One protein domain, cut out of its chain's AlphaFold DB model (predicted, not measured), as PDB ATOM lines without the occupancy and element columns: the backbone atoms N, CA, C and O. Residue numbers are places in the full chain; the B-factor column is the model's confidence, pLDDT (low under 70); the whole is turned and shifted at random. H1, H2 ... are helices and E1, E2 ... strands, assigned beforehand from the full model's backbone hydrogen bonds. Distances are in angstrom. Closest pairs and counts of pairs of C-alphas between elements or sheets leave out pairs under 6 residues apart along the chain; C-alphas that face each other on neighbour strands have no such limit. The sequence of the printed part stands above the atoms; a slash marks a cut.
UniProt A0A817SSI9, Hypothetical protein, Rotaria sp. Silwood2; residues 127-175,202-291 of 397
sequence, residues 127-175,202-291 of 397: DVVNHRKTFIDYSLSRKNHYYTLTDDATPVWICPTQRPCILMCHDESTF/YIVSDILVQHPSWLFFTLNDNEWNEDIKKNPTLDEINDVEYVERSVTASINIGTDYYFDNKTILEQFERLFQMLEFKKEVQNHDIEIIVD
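AT A GLANCE: This is residues 127 to 175 and 202 to 291 of the 397 residues of the protein "Hypothetical protein" of Rotaria sp. Silwood2 (UniProt A0A817SSI9). A twisted sheet has the long antiparallel strands E1 and E2 at its core, with E5 along E1 and the short E3 and E4 along E2; helix H4 packs beside the sheet, and H2 and the short H3 lie off the sheet near H4. Helix H1, residues 127 to 141, sticks out as a free arm. The printed part has 139 residues, with four named helices and five named strands in the order H1 E1 E2 E3 H2 H3 E4 H4 E5. The class is mixed, helices and strands, and the sheet is branched and mixed: E1 and E5 are parallel, the other neighbour pairs antiparallel. The whole is compact, with a radius of gyration of the C-alphas of 16.7 A and spans of 42 by 40 by 28 A.

HOW THE PARTS SIT: E1, residues 165 to 175, and E2, residues 202 to 211, are antiparallel at 161 degrees, with N 169 and O 208 2.8 A apart, within hydrogen-bond range. On the other side of E1, E5, residues 285 to 290, is parallel to it at 25 degrees, with N 168 and O 287 at 2.8 A. E2 has three neighbours: E1 lies on one side, and E3, residues 214 to 216, and E4, residues 249 to 251, on the other. E2 and E3 form a hairpin, with N 209 and O 215 at 2.9 A; E4 is antiparallel to E2, with N 205 and O 249 at 2.8 A. H4, residues 261 to 275, is on the sheet at a height of 6.5 A, over none of the strands, but only just: two of its C-alphas fall on E2 and two on E4. H2, residues 221 to 230, only just touches H4, with 3 pairs of C-alphas within 8 A, the closest Asp 227 and Met 274 at 6.5 A; H4 does so with residues 273 to 274 alone. They run opposite ways at a steep tilt of 66 degrees. H3, residues 232 to 235, is close to H2 but not clearly touching, the closest C-alphas being Ile 228 and Leu 234 at 6.3 A. H1, residues 127 to 141, stands free and touches no helix. In H1 and H4 every O i to N i+4 pair is within hydrogen-bond range, in H2 5 of 6; H3 is too short for such a pair.

IN THESE COORDINATES: E1 is 31.3 A long from first to last C-alpha and E2 27.3 A. H1 is 20.9 A long, H4 20.7 A, E5 16.7 A and H2 14.5 A. C-alpha 127 of H1 is at (-29.646, 34.047, 35.641), and C-alpha 290 of E5 at (-15.234, 41.469, 28.437).

THE WHOLE: The C-alphas farthest apart, Thr 161 and Gly 254, are 48.2 A apart. Residues 176 to 201 are not printed; C-alphas 175 and 202 are 5.1 A apart across the cut. The links H1 to E1 and H3 to E4 are long. The pLDDT is under 70 at residues 127 to 131, 237 to 239 and 252 to 257.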
ATOM      1  N   ASP A 127     -31.071  34.380  35.657       57.66
ATOM      2  CA  ASP A 127     -29.646  34.047  35.641       57.66
ATOM      3  C   ASP A 127     -28.806  35.288  35.320       57.66
ATOM      4  O   ASP A 127     -27.889  35.600  36.072       57.66
ATOM      5  N   VAL A 128     -29.160  36.054  34.286       61.69
ATOM      6  CA  VAL A 128     -28.467  37.298  33.904       61.69
ATOM      7  C   VAL A 128     -28.509  38.331  35.031       61.69
ATOM      8  O   VAL A 128     -27.475  38.918  35.357       61.69
ATOM      9  N   VAL A 129     -29.666  38.510  35.675       66.06
ATOM     10  CA  VAL A 129     -29.818  39.437  36.809       66.06
ATOM     11  C   VAL A 129     -28.921  39.026  37.976       66.06
ATOM     12  O   VAL A 129     -28.209  39.862  38.533       66.06
ATOM     13  N   ASN A 130     -28.911  37.739  38.334       67.62
ATOM     14  CA  ASN A 130     -28.052  37.228  39.401       67.62
ATOM     15  C   ASN A 130     -26.565  37.389  39.064       67.62
ATOM     16  O   ASN A 130     -25.792  37.779  39.932       67.62
ATOM     17  N   HIS A 131     -26.162  37.163  37.811       65.75
ATOM     18  CA  HIS A 131     -24.767  37.342  37.395       65.75
ATOM     19  C   HIS A 131     -24.343  38.810  37.469       65.75
ATOM     20  O   HIS A 131     -23.264  39.102  37.979       65.75
ATOM     21  N   ARG A 132     -25.205  39.742  37.037       72.00
ATOM     22  CA  ARG A 132     -24.946  41.179  37.190       72.00
ATOM     23  C   ARG A 132     -24.781  41.567  38.655       72.00
ATOM     24  O   ARG A 132     -23.870  42.325  38.965       72.00
ATOM     25  N   LYS A 133     -25.639  41.059  39.547       72.31
ATOM     26  CA  LYS A 133     -25.516  41.314  40.991       72.31
ATOM     27  C   LYS A 133     -24.165  40.837  41.516       72.31
ATOM     28  O   LYS A 133     -23.437  41.643  42.074       72.31
ATOM     29  N   THR A 134     -23.779  39.594  41.220       74.12
ATOM     30  CA  THR A 134     -22.464  39.055  41.605       74.12
ATOM     31  C   THR A 134     -21.308  39.898  41.063       74.12
ATOM     32  O   THR A 134     -20.342  40.144  41.776       74.12
ATOM     33  N   PHE A 135     -21.400  40.359  39.812       75.25
ATOM     34  CA  PHE A 135     -20.396  41.232  39.206       75.25
ATOM     35  C   PHE A 135     -20.291  42.582  39.931       75.25
ATOM     36  O   PHE A 135     -19.191  43.026  40.250       75.25
ATOM     37  N   ILE A 136     -21.426  43.223  40.227       76.88
ATOM     38  CA  ILE A 136     -21.461  44.487  40.972       76.88
ATOM     39  C   ILE A 136     -20.891  44.289  42.379       76.88
ATOM     40  O   ILE A 136     -20.037  45.067  42.797       76.88
ATOM     41  N   ASP A 137     -21.307  43.236  43.083       77.94
ATOM     42  CA  ASP A 137     -20.830  42.922  44.432       77.94
ATOM     43  C   ASP A 137     -19.310  42.699  44.443       77.94
ATOM     44  O   ASP A 137     -18.609  43.234  45.306       77.94
ATOM     45  N   TYR A 138     -18.782  41.980  43.448       82.69
ATOM     46  CA  TYR A 138     -17.344  41.797  43.255       82.69
ATOM     47  C   TYR A 138     -16.624  43.140  43.069       82.69
ATOM     48  O   TYR A 138     -15.721  43.462  43.847       82.69
ATOM     49  N   SER A 139     -17.059  43.959  42.110       80.31
ATOM     50  CA  SER A 139     -16.443  45.259  41.812       80.31
ATOM     51  C   SER A 139     -16.492  46.208  43.015       80.31
ATOM     52  O   SER A 139     -15.503  46.865  43.338       80.31
ATOM     53  N   LEU A 140     -17.611  46.232  43.748       84.00
ATOM     54  CA  LEU A 140     -17.758  47.028  44.967       84.00
ATOM     55  C   LEU A 140     -16.856  46.528  46.101       84.00
ATOM     56  O   LEU A 140     -16.285  47.349  46.823       84.00
ATOM     57  N   SER A 141     -16.686  45.209  46.244       85.94
ATOM     58  CA  SER A 141     -15.782  44.624  47.244       85.94
ATOM     59  C   SER A 141     -14.315  44.989  46.993       85.94
ATOM     60  O   SER A 141     -13.532  45.078  47.938       85.94
ATOM     61  N   ARG A 142     -13.957  45.268  45.732       86.06
ATOM     62  CA  ARG A 142     -12.598  45.609  45.297       86.06
ATOM     63  C   ARG A 142     -12.391  47.087  44.983       86.06
ATOM     64  O   ARG A 142     -11.297  47.463  44.579       86.06
ATOM     65  N   LYS A 143     -13.374  47.954  45.242       89.31
ATOM     66  CA  LYS A 143     -13.316  49.390  44.899       89.31
ATOM     67  C   LYS A 143     -12.039  50.110  45.360       89.31
ATOM     68  O   LYS A 143     -11.587  51.034  44.702       89.31
ATOM     69  N   ASN A 144     -11.444  49.669  46.471       92.50
ATOM     70  CA  ASN A 144     -10.234  50.261  47.049       92.50
ATOM     71  C   ASN A 144      -8.933  49.864  46.320       92.50
ATOM     72  O   ASN A 144      -7.877  50.412  46.642       92.50
ATOM     73  N   HIS A 145      -8.995  48.915  45.382       93.69
ATOM     74  CA  HIS A 145      -7.882  48.501  44.526       93.69
ATOM     75  C   HIS A 145      -7.835  49.267  43.200       93.69
ATOM     76  O   HIS A 145      -6.766  49.348  42.601       93.69
ATOM     77  N   TYR A 146      -8.955  49.829  42.739       93.06
ATOM     78  CA  TYR A 146      -9.032  50.497  41.440       93.06
ATOM     79  C   TYR A 146      -8.834  52.008  41.554       93.06
ATOM     80  O   TYR A 146      -9.176  52.633  42.560       93.06
ATOM     81  N   TYR A 147      -8.351  52.608  40.470       93.12
ATOM     82  CA  TYR A 147      -8.449  54.049  40.259       93.12
ATOM     83  C   TYR A 147      -9.908  54.404  39.978       93.12
ATOM     84  O   TYR A 147     -10.533  53.768  39.141       93.12
ATOM     85  N   THR A 148     -10.485  55.399  40.639       91.12
ATOM     86  CA  THR A 148     -11.887  55.813  40.402       91.12
ATOM     87  C   THR A 148     -11.971  57.311  40.147       91.12
ATOM     88  O   THR A 148     -10.982  58.013  40.322       91.12
ATOM     89  N   LEU A 149     -13.111  57.807  39.675       88.88
ATOM     90  CA  LEU A 149     -13.359  59.241  39.513       88.88
ATOM     91  C   LEU A 149     -14.302  59.721  40.616       88.88
ATOM     92  O   LEU A 149     -15.167  58.964  41.053       88.88
ATOM     93  N   THR A 150     -14.139  60.966  41.064       88.12
ATOM     94  CA  THR A 150     -15.145  61.618  41.911       88.12
ATOM     95  C   THR A 150     -16.414  61.918  41.108       88.12
ATOM     96  O   THR A 150     -16.347  62.214  39.915       88.12
ATOM     97  N   ASP A 151     -17.565  61.902  41.783       85.44
ATOM     98  CA  ASP A 151     -18.878  62.214  41.188       85.44
ATOM     99  C   ASP A 151     -19.147  63.733  41.076       85.44
ATOM    100  O   ASP A 151     -20.276  64.171  40.848       85.44
ATOM    101  N   ASP A 152     -18.117  64.561  41.259       88.50
ATOM    102  CA  ASP A 152     -18.234  66.018  41.240       88.50
ATOM    103  C   ASP A 152     -18.355  66.565  39.807       88.50
ATOM    104  O   ASP A 152     -17.969  65.928  38.828       88.50
ATOM    105  N   ALA A 153     -18.810  67.817  39.672       86.69
ATOM    106  CA  ALA A 153     -18.900  68.507  38.376       86.69
ATOM    107  C   ALA A 153     -17.558  68.569  37.613       86.69
ATOM    108  O   ALA A 153     -17.540  68.705  36.390       86.69
ATOM    109  N   THR A 154     -16.442  68.468  38.337       89.19
ATOM    110  CA  THR A 154     -15.088  68.316  37.798       89.19
ATOM    111  C   THR A 154     -14.488  67.019  38.341       89.19
ATOM    112  O   THR A 154     -13.895  67.048  39.421       89.19
ATOM    113  N   PRO A 155     -14.644  65.889  37.630       88.56
ATOM    114  CA  PRO A 155     -14.174  64.594  38.103       88.56
ATOM    115  C   PRO A 155     -12.659  64.596  38.316       88.56
ATOM    116  O   PRO A 155     -11.900  64.999  37.431       88.56
ATOM    117  N   VAL A 156     -12.217  64.128  39.480       91.19
ATOM    118  CA  VAL A 156     -10.796  63.952  39.811       91.19
ATOM    119  C   VAL A 156     -10.518  62.477  40.064       91.19
ATOM    120  O   VAL A 156     -11.344  61.769  40.634       91.19
ATOM    121  N   TRP A 157      -9.342  62.009  39.644       93.31
ATOM    122  CA  TRP A 157      -8.904  60.645  39.912       93.31
ATOM    123  C   TRP A 157      -8.629  60.420  41.401       93.31
ATOM    124  O   TRP A 157      -7.864  61.147  42.032       93.31
ATOM    125  N   ILE A 158      -9.226  59.363  41.935       92.94
ATOM    126  CA  ILE A 158      -8.999  58.819  43.266       92.94
ATOM    127  C   ILE A 158      -8.044  57.637  43.115       92.94
ATOM    128  O   ILE A 158      -8.352  56.661  42.425       92.94
ATOM    129  N   CYS A 159      -6.883  57.726  43.762       94.31
ATOM    130  CA  CYS A 159      -5.910  56.640  43.793       94.31
ATOM    131  C   CYS A 159      -6.380  55.494  44.705       94.31
ATOM    132  O   CYS A 159      -7.029  55.746  45.726       94.31
ATOM    133  N   PRO A 160      -6.017  54.242  44.384       94.94
ATOM    134  CA  PRO A 160      -6.338  53.101  45.227       94.94
ATOM    135  C   PRO A 160      -5.662  53.204  46.598       94.94
ATOM    136  O   PRO A 160      -4.555  53.722  46.739       94.94
ATOM    137  N   THR A 161      -6.341  52.692  47.623       94.38
ATOM    138  CA  THR A 161      -5.847  52.656  49.014       94.38
ATOM    139  C   THR A 161      -5.294  51.284  49.407       94.38
ATOM    140  O   THR A 161      -4.704  51.135  50.477       94.38
ATOM    141  N   GLN A 162      -5.478  50.279  48.551       93.75
ATOM    142  CA  GLN A 162      -4.911  48.936  48.677       93.75
ATOM    143  C   GLN A 162      -3.949  48.649  47.513       93.75
ATOM    144  O   GLN A 162      -3.623  49.548  46.739       93.75
ATOM    145  N   ARG A 163      -3.468  47.400  47.393       90.81
ATOM    146  CA  ARG A 163      -2.624  46.970  46.264       90.81
ATOM    147  C   ARG A 163      -3.304  47.370  44.945       90.81
ATOM    148  O   ARG A 163      -4.441  46.945  44.738       90.81
ATOM    149  N   PRO A 164      -2.659  48.183  44.098       91.81
ATOM    150  CA  PRO A 164      -3.338  48.793  42.971       91.81
ATOM    151  C   PRO A 164      -3.630  47.751  41.886       91.81
ATOM    152  O   PRO A 164      -2.817  46.866  41.608       91.81
ATOM    153  N   CYS A 165      -4.805  47.866  41.281       91.06
ATOM    154  CA  CYS A 165      -5.264  47.026  40.190       91.06
ATOM    155  C   CYS A 165      -5.730  47.905  39.027       91.06
ATOM    156  O   CYS A 165      -6.508  48.844  39.212       91.06
ATOM    157  N   ILE A 166      -5.233  47.607  37.828       90.69
ATOM    158  CA  ILE A 166      -5.659  48.242  36.587       90.69
ATOM    159  C   ILE A 166      -6.868  47.482  36.061       90.69
ATOM    160  O   ILE A 166      -6.757  46.308  35.702       90.69
ATOM    161  N   LEU A 167      -8.007  48.172  35.997       90.69
ATOM    162  CA  LEU A 167      -9.198  47.652  35.345       90.69
ATOM    163  C   LEU A 167      -9.167  48.014  33.862       90.69
ATOM    164  O   LEU A 167      -9.009  49.184  33.502       90.69
ATOM    165  N   MET A 168      -9.321  47.007  33.012       91.12
ATOM    166  CA  MET A 168      -9.441  47.157  31.569       91.12
ATOM    167  C   MET A 168     -10.802  46.645  31.110       91.12
ATOM    168  O   MET A 168     -11.257  45.598  31.560       91.12
ATOM    169  N   CYS A 169     -11.444  47.364  30.199       90.00
ATOM    170  CA  CYS A 169     -12.730  46.995  29.620       90.00
ATOM    171  C   CYS A 169     -12.572  46.868  28.110       90.00
ATOM    172  O   CYS A 169     -12.113  47.807  27.460       90.00
ATOM    173  N   HIS A 170     -12.965  45.728  27.561       90.38
ATOM    174  CA  HIS A 170     -12.895  45.439  26.134       90.38
ATOM    175  C   HIS A 170     -14.302  45.299  25.541       90.38
ATOM    176  O   HIS A 170     -15.195  44.743  26.187       90.38
ATOM    177  N   ASP A 171     -14.501  45.867  24.349       87.88
ATOM    178  CA  ASP A 171     -15.765  45.813  23.603       87.88
ATOM    179  C   ASP A 171     -15.551  46.091  22.097       87.88
ATOM    180  O   ASP A 171     -14.591  46.763  21.701       87.88
ATOM    181  N   GLU A 172     -16.495  45.647  21.256       87.06
ATOM    182  CA  GLU A 172     -16.563  45.987  19.829       87.06
ATOM    183  C   GLU A 172     -17.667  46.998  19.519       87.06
ATOM    184  O   GLU A 172     -18.870  46.747  19.636       87.06
ATOM    185  N   SER A 173     -17.273  48.113  18.914       83.81
ATOM    186  CA  SER A 173     -18.196  49.110  18.387       83.81
ATOM    187  C   SER A 173     -18.379  48.973  16.878       83.81
ATOM    188  O   SER A 173     -17.435  49.065  16.096       83.81
ATOM    189  N   THR A 174     -19.630  48.809  16.432       80.62
ATOM    190  CA  THR A 174     -19.984  48.839  15.002       80.62
ATOM    191  C   THR A 174     -20.542  50.204  14.601       80.62
ATOM    192  O   THR A 174     -21.706  50.517  14.863       80.62
ATOM    193  N   PHE A 175     -19.767  50.972  13.845       75.81
ATOM    194  CA  PHE A 175     -20.195  52.213  13.207       75.81
ATOM    195  C   PHE A 175     -20.828  51.902  11.850       75.81
ATOM    196  O   PHE A 175     -20.249  51.182  11.042       75.81
ATOM    197  N   TYR A 202     -18.122  49.856   9.755       75.88
ATOM    198  CA  TYR A 202     -16.761  49.843  10.259       75.88
ATOM    199  C   TYR A 202     -16.829  49.341  11.698       75.88
ATOM    200  O   TYR A 202     -17.616  49.868  12.489       75.88
ATOM    201  N   ILE A 203     -16.100  48.271  12.001       83.00
ATOM    202  CA  ILE A 203     -16.070  47.687  13.342       83.00
ATOM    203  C   ILE A 203     -14.703  47.982  13.936       83.00
ATOM    204  O   ILE A 203     -13.687  47.733  13.288       83.00
ATOM    205  N   VAL A 204     -14.713  48.516  15.149       87.81
ATOM    206  CA  VAL A 204     -13.526  48.797  15.950       87.81
ATOM    207  C   VAL A 204     -13.636  47.986  17.230       87.81
ATOM    208  O   VAL A 204     -14.710  47.956  17.827       87.81
ATOM    209  N   SER A 205     -12.553  47.325  17.614       90.62
ATOM    210  CA  SER A 205     -12.404  46.663  18.904       90.62
ATOM    211  C   SER A 205     -11.359  47.418  19.714       90.62
ATOM    212  O   SER A 205     -10.273  47.715  19.207       90.62
ATOM    213  N   ASP A 206     -11.693  47.756  20.953       91.62
ATOM    214  CA  ASP A 206     -10.906  48.656  21.792       91.62
ATOM    215  C   ASP A 206     -10.770  48.144  23.224       91.62
ATOM    216  O   ASP A 206     -11.620  47.404  23.718       91.62
ATOM    217  N   ILE A 207      -9.707  48.587  23.906       91.00
ATOM    218  CA  ILE A 207      -9.471  48.319  25.330       91.00
ATOM    219  C   ILE A 207      -9.367  49.647  26.077       91.00
ATOM    220  O   ILE A 207      -8.364  50.367  25.991       91.00
ATOM    221  N   LEU A 208     -10.428  49.963  26.816       90.81
ATOM    222  CA  LEU A 208     -10.496  51.097  27.726       90.81
ATOM    223  C   LEU A 208      -9.774  50.756  29.023       90.81
ATOM    224  O   LEU A 208      -9.960  49.673  29.572       90.81
ATOM    225  N   VAL A 209      -8.982  51.689  29.538       91.12
ATOM    226  CA  VAL A 209      -8.210  51.489  30.766       91.12
ATOM    227  C   VAL A 209      -8.617  52.511  31.812       91.12
ATOM    228  O   VAL A 209      -8.663  53.713  31.557       91.12
ATOM    229  N   GLN A 210      -8.892  52.028  33.017       90.19
ATOM    230  CA  GLN A 210      -9.236  52.862  34.156       90.19
ATOM    231  C   GLN A 210      -7.963  53.298  34.892       90.19
ATOM    232  O   GLN A 210      -7.580  52.720  35.910       90.19
ATOM    233  N   HIS A 211      -7.279  54.306  34.343       91.56
ATOM    234  CA  HIS A 211      -6.044  54.856  34.901       91.56
ATOM    235  C   HIS A 211      -5.882  56.352  34.545       91.56
ATOM    236  O   HIS A 211      -6.226  56.751  33.432       91.56
ATOM    237  N   PRO A 212      -5.320  57.204  35.430       89.81
ATOM    238  CA  PRO A 212      -5.158  58.639  35.171       89.81
ATOM    239  C   PRO A 212      -4.297  58.995  33.958       89.81
ATOM    240  O   PRO A 212      -4.461  60.069  33.383       89.81
ATOM    241  N   SER A 213      -3.370  58.121  33.577       87.06
ATOM    242  CA  SER A 213      -2.399  58.434  32.528       87.06
ATOM    243  C   SER A 213      -2.889  58.128  31.105       87.06
ATOM    244  O   SER A 213      -2.328  58.680  30.163       87.06
ATOM    245  N   TRP A 214      -3.904  57.274  30.910       84.44
ATOM    246  CA  TRP A 214      -4.461  56.987  29.580       84.44
ATOM    247  C   TRP A 214      -5.865  56.382  29.662       84.44
ATOM    248  O   TRP A 214      -6.157  55.576  30.538       84.44
ATOM    249  N   LEU A 215      -6.712  56.748  28.696       84.25
ATOM    250  CA  LEU A 215      -8.062  56.193  28.548       84.25
ATOM    251  C   LEU A 215      -8.086  54.934  27.667       84.25
ATOM    252  O   LEU A 215      -8.914  54.057  27.874       84.25
ATOM    253  N   PHE A 216      -7.165  54.841  26.706       88.62
ATOM    254  CA  PHE A 216      -6.993  53.706  25.798       88.62
ATOM    255  C   PHE A 216      -5.588  53.149  25.957       88.62
ATOM    256  O   PHE A 216      -4.646  53.921  26.155       88.62
ATOM    257  N   PHE A 217      -5.438  51.829  25.894       89.69
ATOM    258  CA  PHE A 217      -4.133  51.209  26.077       89.69
ATOM    259  C   PHE A 217      -3.196  51.506  24.896       89.69
ATOM    260  O   PHE A 217      -3.405  51.017  23.787       89.69
ATOM    261  N   THR A 218      -2.143  52.283  25.152       92.94
ATOM    262  CA  THR A 218      -1.098  52.598  24.172       92.94
ATOM    263  C   THR A 218       0.288  52.608  24.813       92.94
ATOM    264  O   THR A 218       0.443  52.914  26.004       92.94
ATOM    265  N   LEU A 219       1.307  52.302  24.013       93.12
ATOM    266  CA  LEU A 219       2.709  52.492  24.375       93.12
ATOM    267  C   LEU A 219       3.201  53.870  23.926       93.12
ATOM    268  O   LEU A 219       2.808  54.377  22.874       93.12
ATOM    269  N   ASN A 220       4.082  54.480  24.717       94.38
ATOM    270  CA  ASN A 220       4.844  55.636  24.242       94.38
ATOM    271  C   ASN A 220       5.959  55.198  23.271       94.38
ATOM    272  O   ASN A 220       6.237  54.011  23.121       94.38
ATOM    273  N   ASP A 221       6.626  56.156  22.621       94.62
ATOM    274  CA  ASP A 221       7.652  55.862  21.605       94.62
ATOM    275  C   ASP A 221       8.786  54.977  22.123       94.62
ATOM    276  O   ASP A 221       9.258  54.091  21.416       94.62
ATOM    277  N   ASN A 222       9.236  55.201  23.357       95.69
ATOM    278  CA  ASN A 222      10.333  54.423  23.924       95.69
ATOM    279  C   ASN A 222       9.882  52.997  24.248       95.69
ATOM    280  O   ASN A 222      10.578  52.055  23.889       95.69
ATOM    281  N   GLU A 223       8.713  52.851  24.875       95.50
ATOM    282  CA  GLU A 223       8.111  51.546  25.179       95.50
ATOM    283  C   GLU A 223       7.872  50.740  23.898       95.50
ATOM    284  O   GLU A 223       8.249  49.577  23.822       95.50
ATOM    285  N   TRP A 224       7.329  51.376  22.859       95.19
ATOM    286  CA  TRP A 224       7.091  50.738  21.565       95.19
ATOM    287  C   TRP A 224       8.377  50.295  20.880       95.19
ATOM    288  O   TRP A 224       8.467  49.171  20.402       95.19
ATOM    289  N   ASN A 225       9.396  51.158  20.856       94.31
ATOM    290  CA  ASN A 225      10.685  50.832  20.251       94.31
ATOM    291  C   ASN A 225      11.402  49.680  20.968       94.31
ATOM    292  O   ASN A 225      12.238  49.008  20.361       94.31
ATOM    293  N   GLU A 226      11.144  49.478  22.259       94.00
ATOM    294  CA  GLU A 226      11.623  48.316  23.006       94.00
ATOM    295  C   GLU A 226      10.788  47.068  22.691       94.00
ATOM    296  O   GLU A 226      11.366  46.004  22.455       94.00
ATOM    297  N   ASP A 227       9.467  47.212  22.594       91.44
ATOM    298  CA  ASP A 227       8.543  46.120  22.292       91.44
ATOM    299  C   ASP A 227       8.780  45.526  20.901       91.44
ATOM    300  O   ASP A 227       9.063  44.337  20.780       91.44
ATOM    301  N   ILE A 228       8.831  46.348  19.849       92.94
ATOM    302  CA  ILE A 228       9.067  45.870  18.473       92.94
ATOM    303  C   ILE A 228      10.433  45.193  18.291       92.94
ATOM    304  O   ILE A 228      10.595  44.352  17.409       92.94
ATOM    305  N   LYS A 229      11.435  45.520  19.123       92.94
ATOM    306  CA  LYS A 229      12.730  44.814  19.106       92.94
ATOM    307  C   LYS A 229      12.601  43.385  19.627       92.94
ATOM    308  O   LYS A 229      13.338  42.515  19.167       92.94
ATOM    309  N   LYS A 230      11.715  43.155  20.600       91.50
ATOM    310  CA  LYS A 230      11.457  41.836  21.192       91.50
ATOM    311  C   LYS A 230      10.408  41.052  20.402       91.50
ATOM    312  O   LYS A 230      10.577  39.851  20.214       91.50
ATOM    313  N   ASN A 231       9.376  41.737  19.920       88.62
ATOM    314  CA  ASN A 231       8.217  41.192  19.223       88.62
ATOM    315  C   ASN A 231       8.063  41.851  17.832       88.62
ATOM    316  O   ASN A 231       7.144  42.646  17.625       88.62
ATOM    317  N   PRO A 232       8.931  41.536  16.847       86.50
ATOM    318  CA  PRO A 232       8.897  42.184  15.528       86.50
ATOM    319  C   PRO A 232       7.582  41.975  14.770       86.50
ATOM    320  O   PRO A 232       7.193  42.809  13.958       86.50
ATOM    321  N   THR A 233       6.867  40.887  15.075       83.31
ATOM    322  CA  THR A 233       5.563  40.545  14.490       83.31
ATOM    323  C   THR A 233       4.477  41.580  14.791       83.31
ATOM    324  O   THR A 233       3.449  41.603  14.122       83.31
ATOM    325  N   LEU A 234       4.681  42.453  15.786       83.31
ATOM    326  CA  LEU A 234       3.753  43.537  16.111       83.31
ATOM    327  C   LEU A 234       3.677  44.628  15.035       83.31
ATOM    328  O   LEU A 234       2.688  45.365  15.014       83.31
ATOM    329  N   ASP A 235       4.699  44.731  14.183       78.94
ATOM    330  CA  ASP A 235       4.793  45.701  13.085       78.94
ATOM    331  C   ASP A 235       4.416  45.080  11.722       78.94
ATOM    332  O   ASP A 235       4.442  45.740  10.683       78.94
ATOM    333  N   GLU A 236       4.055  43.792  11.704       78.00
ATOM    334  CA  GLU A 236       3.628  43.104  10.487       78.00
ATOM    335  C   GLU A 236       2.190  43.479  10.101       78.00
ATOM    336  O   GLU A 236       1.297  43.636  10.938       78.00
ATOM    337  N   ILE A 237       1.953  43.608   8.792       65.06
ATOM    338  CA  ILE A 237       0.622  43.886   8.245       65.06
ATOM    339  C   ILE A 237      -0.231  42.624   8.388       65.06
ATOM    340  O   ILE A 237       0.008  41.630   7.702       65.06
ATOM    341  N   ASN A 238      -1.254  42.696   9.237       69.62
ATOM    342  CA  ASN A 238      -2.259  41.653   9.410       69.62
ATOM    343  C   ASN A 238      -3.572  42.017   8.703       69.62
ATOM    344  O   ASN A 238      -3.801  43.162   8.312       69.62
ATOM    345  N   ASP A 239      -4.472  41.037   8.582       68.75
ATOM    346  CA  ASP A 239      -5.842  41.246   8.081       68.75
ATOM    347  C   ASP A 239      -6.652  42.218   8.970       68.75
ATOM    348  O   ASP A 239      -7.653  42.798   8.537       68.75
ATOM    349  N   VAL A 240      -6.198  42.407  10.214       77.25
ATOM    350  CA  VAL A 240      -6.708  43.365  11.197       77.25
ATOM    351  C   VAL A 240      -5.807  44.600  11.215       77.25
ATOM    352  O   VAL A 240      -4.598  44.496  11.422       77.25
ATOM    353  N   GLU A 241      -6.399  45.779  11.027       84.50
ATOM    354  CA  GLU A 241      -5.673  47.050  11.050       84.50
ATOM    355  C   GLU A 241      -5.595  47.566  12.489       84.50
ATOM    356  O   GLU A 241      -6.587  48.045  13.046       84.50
ATOM    357  N   TYR A 242      -4.413  47.449  13.095       88.50
ATOM    358  CA  TYR A 242      -4.138  47.999  14.418       88.50
ATOM    359  C   TYR A 242      -3.776  49.481  14.332       88.50
ATOM    360  O   TYR A 242      -3.012  49.902  13.463       88.50
ATOM    361  N   VAL A 243      -4.272  50.273  15.281       88.69
ATOM    362  CA  VAL A 243      -3.755  51.625  15.496       88.69
ATOM    363  C   VAL A 243      -2.316  51.506  15.993       88.69
ATOM    364  O   VAL A 243      -2.005  50.693  16.868       88.69
ATOM    365  N   GLU A 244      -1.435  52.325  15.425       87.00
ATOM    366  CA  GLU A 244      -0.017  52.365  15.777       87.00
ATOM    367  C   GLU A 244       0.164  52.453  17.301       87.00
ATOM    368  O   GLU A 244      -0.506  53.251  17.961       87.00
ATOM    369  N   ARG A 245       1.068  51.635  17.861       91.38
ATOM    370  CA  ARG A 245       1.371  51.598  19.307       91.38
ATOM    371  C   ARG A 245       0.182  51.264  20.215       91.38
ATOM    372  O   ARG A 245       0.262  51.485  21.423       91.38
ATOM    373  N   SER A 246      -0.909  50.742  19.661       91.88
ATOM    374  CA  SER A 246      -2.131  50.403  20.389       91.88
ATOM    375  C   SER A 246      -2.523  48.939  20.184       91.88
ATOM    376  O   SER A 246      -2.043  48.254  19.277       91.88
ATOM    377  N   VAL A 247      -3.434  48.486  21.040       91.06
ATOM    378  CA  VAL A 247      -4.225  47.254  20.887       91.06
ATOM    379  C   VAL A 247      -5.566  47.517  20.198       91.06
ATOM    380  O   VAL A 247      -6.279  46.575  19.864       91.06
ATOM    381  N   THR A 248      -5.917  48.786  19.975       91.25
ATOM    382  CA  THR A 248      -7.077  49.188  19.172       91.25
ATOM    383  C   THR A 248      -6.963  48.585  17.787       91.25
ATOM    384  O   THR A 248      -5.981  48.814  17.078       91.25
ATOM    385  N   ALA A 249      -7.990  47.849  17.401       90.25
ATOM    386  CA  ALA A 249      -8.033  47.093  16.173       90.25
ATOM    387  C   ALA A 249      -9.265  47.485  15.368       90.25
ATOM    388  O   ALA A 249     -10.331  47.754  15.921       90.25
ATOM    389  N   SER A 250      -9.154  47.473  14.047       88.00
ATOM    390  CA  SER A 250     -10.295  47.705  13.178       88.00
ATOM    391  C   SER A 250     -10.300  46.795  11.966       88.00
ATOM    392  O   SER A 250      -9.270  46.287  11.522       88.00
ATOM    393  N   ILE A 251     -11.501  46.579  11.439       81.06
ATOM    394  CA  ILE A 251     -11.704  45.764  10.249       81.06
ATOM    395  C   ILE A 251     -11.928  46.672   9.048       81.06
ATOM    396  O   ILE A 251     -12.830  47.516   9.041       81.06
ATOM    397  N   ASN A 252     -11.118  46.454   8.013       67.69
ATOM    398  CA  ASN A 252     -11.121  47.241   6.791       67.69
ATOM    399  C   ASN A 252     -12.500  47.294   6.117       67.69
ATOM    400  O   ASN A 252     -13.153  46.271   5.873       67.69
ATOM    401  N   ILE A 253     -12.919  48.503   5.738       62.31
ATOM    402  CA  ILE A 253     -14.186  48.732   5.038       62.31
ATOM    403  C   ILE A 253     -14.155  48.017   3.683       62.31
ATOM    404  O   ILE A 253     -13.299  48.273   2.844       62.31
ATOM    405  N   GLY A 254     -15.146  47.159   3.440       58.12
ATOM    406  CA  GLY A 254     -15.285  46.434   2.171       58.12
ATOM    407  C   GLY A 254     -14.771  45.004   2.193       58.12
ATOM    408  O   GLY A 254     -14.982  44.277   1.226       58.12
ATOM    409  N   THR A 255     -14.179  44.591   3.307       61.50
ATOM    410  CA  THR A 255     -13.807  43.203   3.560       61.50
ATOM    411  C   THR A 255     -14.961  42.478   4.279       61.50
ATOM    412  O   THR A 255     -15.689  43.092   5.060       61.50
ATOM    413  N   ASP A 256     -15.188  41.189   3.991       60.72
ATOM    414  CA  ASP A 256     -16.202  40.349   4.674       60.72
ATOM    415  C   ASP A 256     -15.657  39.821   6.034       60.72
ATOM    416  O   ASP A 256     -16.016  38.734   6.484       60.72
ATOM    417  N   TYR A 257     -14.772  40.582   6.689       66.12
ATOM    418  CA  TYR A 257     -14.159  40.216   7.967       66.12
ATOM    419  C   TYR A 257     -15.028  40.658   9.156       66.12
ATOM    420  O   TYR A 257     -15.796  41.622   9.091       66.12
ATOM    421  N   TYR A 258     -14.920  39.919  10.258       74.50
ATOM    422  CA  TYR A 258     -15.572  40.197  11.537       74.50
ATOM    423  C   TYR A 258     -14.586  39.879  12.667       74.50
ATOM    424  O   TYR A 258     -13.672  39.088  12.445       74.50
ATOM    425  N   PHE A 259     -14.776  40.462  13.854       75.81
ATOM    426  CA  PHE A 259     -14.017  40.055  15.036       75.81
ATOM    427  C   PHE A 259     -14.511  38.677  15.472       75.81
ATOM    428  O   PHE A 259     -15.544  38.536  16.122       75.81
ATOM    429  N   ASP A 260     -13.838  37.646  14.986       77.69
ATOM    430  CA  ASP A 260     -14.013  36.275  15.429       77.69
ATOM    431  C   ASP A 260     -13.092  35.968  16.620       77.69
ATOM    432  O   ASP A 260     -12.288  36.790  17.050       77.69
ATOM    433  N   ASN A 261     -13.191  34.762  17.174       76.88
ATOM    434  CA  ASN A 261     -12.381  34.393  18.337       76.88
ATOM    435  C   ASN A 261     -10.878  34.509  18.057       76.88
ATOM    436  O   ASN A 261     -10.115  34.783  18.972       76.88
ATOM    437  N   LYS A 262     -10.448  34.240  16.816       77.00
ATOM    438  CA  LYS A 262      -9.032  34.248  16.451       77.00
ATOM    439  C   LYS A 262      -8.496  35.676  16.500       77.00
ATOM    440  O   LYS A 262      -7.516  35.924  17.183       77.00
ATOM    441  N   THR A 263      -9.183  36.599  15.838       82.06
ATOM    442  CA  THR A 263      -8.813  38.022  15.821       82.06
ATOM    443  C   THR A 263      -8.878  38.661  17.210       82.06
ATOM    444  O   THR A 263      -8.003  39.451  17.552       82.06
ATOM    445  N   ILE A 264      -9.846  38.276  18.053       84.00
ATOM    446  CA  ILE A 264      -9.872  38.696  19.463       84.00
ATOM    447  C   ILE A 264      -8.682  38.121  20.238       84.00
ATOM    448  O   ILE A 264      -8.003  38.862  20.943       84.00
ATOM    449  N   LEU A 265      -8.380  36.827  20.104       82.50
ATOM    450  CA  LEU A 265      -7.220  36.231  20.775       82.50
ATOM    451  C   LEU A 265      -5.911  36.912  20.358       82.50
ATOM    452  O   LEU A 265      -5.120  37.249  21.230       82.50
ATOM    453  N   GLU A 266      -5.722  37.188  19.067       83.56
ATOM    454  CA  GLU A 266      -4.563  37.930  18.552       83.56
ATOM    455  C   GLU A 266      -4.464  39.338  19.168       83.56
ATOM    456  O   GLU A 266      -3.377  39.784  19.538       83.56
ATOM    457  N   GLN A 267      -5.596  40.029  19.349       88.19
ATOM    458  CA  GLN A 267      -5.633  41.332  20.017       88.19
ATOM    459  C   GLN A 267      -5.224  41.236  21.497       88.19
ATOM    460  O   GLN A 267      -4.485  42.091  21.991       88.19
ATOM    461  N   PHE A 268      -5.672  40.201  22.210       88.25
ATOM    462  CA  PHE A 268      -5.279  39.955  23.601       88.25
ATOM    463  C   PHE A 268      -3.812  39.523  23.726       88.25
ATOM    464  O   PHE A 268      -3.122  39.971  24.638       88.25
ATOM    465  N   GLU A 269      -3.303  38.700  22.810       84.44
ATOM    466  CA  GLU A 269      -1.880  38.347  22.743       84.44
ATOM    467  C   GLU A 269      -1.021  39.600  22.557       84.44
ATOM    468  O   GLU A 269      -0.068  39.811  23.312       84.44
ATOM    469  N   ARG A 270      -1.423  40.480  21.633       89.38
ATOM    470  CA  ARG A 270      -0.801  41.792  21.438       89.38
ATOM    471  C   ARG A 270      -0.834  42.635  22.714       89.38
ATOM    472  O   ARG A 270       0.190  43.199  23.089       89.38
ATOM    473  N   LEU A 271      -1.972  42.698  23.411       91.44
ATOM    474  CA  LEU A 271      -2.074  43.396  24.698       91.44
ATOM    475  C   LEU A 271      -1.059  42.860  25.711       91.44
ATOM    476  O   LEU A 271      -0.359  43.652  26.337       91.44
ATOM    477  N   PHE A 272      -0.971  41.539  25.882       88.25
ATOM    478  CA  PHE A 272      -0.069  40.947  26.869       88.25
ATOM    479  C   PHE A 272       1.405  41.153  26.528       88.25
ATOM    480  O   PHE A 272       2.191  41.377  27.443       88.25
ATOM    481  N   GLN A 273       1.771  41.145  25.245       86.88
ATOM    482  CA  GLN A 273       3.120  41.506  24.798       86.88
ATOM    483  C   GLN A 273       3.450  42.961  25.149       86.88
ATOM    484  O   GLN A 273       4.469  43.236  25.779       86.88
ATOM    485  N   MET A 274       2.543  43.886  24.831       91.38
ATOM    486  CA  MET A 274       2.746  45.312  25.088       91.38
ATOM    487  C   MET A 274       2.741  45.654  26.589       91.38
ATOM    488  O   MET A 274       3.441  46.567  27.030       91.38
ATOM    489  N   LEU A 275       1.974  44.921  27.404       89.69
ATOM    490  CA  LEU A 275       1.910  45.107  28.857       89.69
ATOM    491  C   LEU A 275       3.268  44.943  29.548       89.69
ATOM    492  O   LEU A 275       3.505  45.607  30.556       89.69
ATOM    493  N   GLU A 276       4.169  44.124  28.998       86.56
ATOM    494  CA  GLU A 276       5.514  43.925  29.553       86.56
ATOM    495  C   GLU A 276       6.353  45.213  29.546       86.56
ATOM    496  O   GLU A 276       7.224  45.404  30.397       86.56
ATOM    497  N   PHE A 277       6.072  46.112  28.600       90.81
ATOM    498  CA  PHE A 277       6.826  47.348  28.386       90.81
ATOM    499  C   PHE A 277       6.166  48.568  29.016       90.81
ATOM    500  O   PHE A 277       6.834  49.577  29.243       90.81
ATOM    501  N   LYS A 278       4.870  48.488  29.324       91.62
ATOM    502  CA  LYS A 278       4.111  49.610  29.867       91.62
ATOM    503  C   LYS A 278       4.575  49.923  31.295       91.62
ATOM    504  O   LYS A 278       4.310  49.180  32.240       91.62
ATOM    505  N   LYS A 279       5.281  51.039  31.486       90.50
ATOM    506  CA  LYS A 279       5.927  51.349  32.776       90.50
ATOM    507  C   LYS A 279       4.919  51.634  33.872       90.50
ATOM    508  O   LYS A 279       5.104  51.236  35.017       90.50
ATOM    509  N   GLU A 280       3.834  52.307  33.527       88.81
ATOM    510  CA  GLU A 280       2.851  52.754  34.502       88.81
ATOM    511  C   GLU A 280       1.961  51.623  35.042       88.81
ATOM    512  O   GLU A 280       1.323  51.810  36.073       88.81
ATOM    513  N   VAL A 281       1.936  50.446  34.400       87.06
ATOM    514  CA  VAL A 281       1.240  49.255  34.931       87.06
ATOM    515  C   VAL A 281       2.162  48.355  35.754       87.06
ATOM    516  O   VAL A 281       1.709  47.367  36.332       87.06
ATOM    517  N   GLN A 282       3.455  48.677  35.863       83.75
ATOM    518  CA  GLN A 282       4.371  47.889  36.681       83.75
ATOM    519  C   GLN A 282       3.893  47.865  38.139       83.75
ATOM    520  O   GLN A 282       3.475  48.882  38.690       83.75
ATOM    521  N   ASN A 283       3.966  46.689  38.767       83.44
ATOM    522  CA  ASN A 283       3.518  46.438  40.146       83.44
ATOM    523  C   ASN A 283       2.002  46.557  40.377       83.44
ATOM    524  O   ASN A 283       1.569  46.635  41.529       83.44
ATOM    525  N   HIS A 284       1.201  46.540  39.312       87.56
ATOM    526  CA  HIS A 284      -0.250  46.458  39.407       87.56
ATOM    527  C   HIS A 284      -0.732  45.030  39.150       87.56
ATOM    528  O   HIS A 284      -0.144  44.300  38.355       87.56
ATOM    529  N   ASP A 285      -1.834  44.646  39.791       87.19
ATOM    530  CA  ASP A 285      -2.646  43.541  39.278       87.19
ATOM    531  C   ASP A 285      -3.447  44.032  38.061       87.19
ATOM    532  O   ASP A 285      -3.777  45.216  37.977       87.19
ATOM    533  N   ILE A 286      -3.789  43.148  37.124       86.62
ATOM    534  CA  ILE A 286      -4.570  43.511  35.936       86.62
ATOM    535  C   ILE A 286      -5.842  42.675  35.914       86.62
ATOM    536  O   ILE A 286      -5.809  41.451  36.033       86.62
ATOM    537  N   GLU A 287      -6.972  43.347  35.748       86.00
ATOM    538  CA  GLU A 287      -8.264  42.707  35.557       86.00
ATOM    539  C   GLU A 287      -8.866  43.200  34.252       86.00
ATOM    540  O   GLU A 287      -8.955  44.404  34.020       86.00
ATOM    541  N   ILE A 288      -9.277  42.262  33.398       86.19
ATOM    542  CA  ILE A 288      -9.907  42.583  32.121       86.19
ATOM    543  C   ILE A 288     -11.353  42.100  32.144       86.19
ATOM    544  O   ILE A 288     -11.626  40.932  32.432       86.19
ATOM    545  N   ILE A 289     -12.270  43.014  31.841       84.00
ATOM    546  CA  ILE A 289     -13.695  42.758  31.684       84.00
ATOM    547  C   ILE A 289     -14.012  42.732  30.193       84.00
ATOM    548  O   ILE A 289     -13.735  43.688  29.472       84.00
ATOM    549  N   VAL A 290     -14.650  41.647  29.768       81.56
ATOM    550  CA  VAL A 290     -15.234  41.469  28.437       81.56
ATOM    551  C   VAL A 290     -16.726  41.190  28.580       81.56
ATOM    552  O   VAL A 290     -17.174  40.648  29.601       81.56
ATOM    553  N   ASP A 291     -17.507  41.530  27.561       71.31
ATOM    554  CA  ASP A 291     -18.897  41.090  27.499       71.31
ATOM    555  C   ASP A 291     -18.994  39.557  27.277       71.31
ATOM    556  O   ASP A 291     -18.010  38.849  27.054       71.31
TER     557      ASP A 291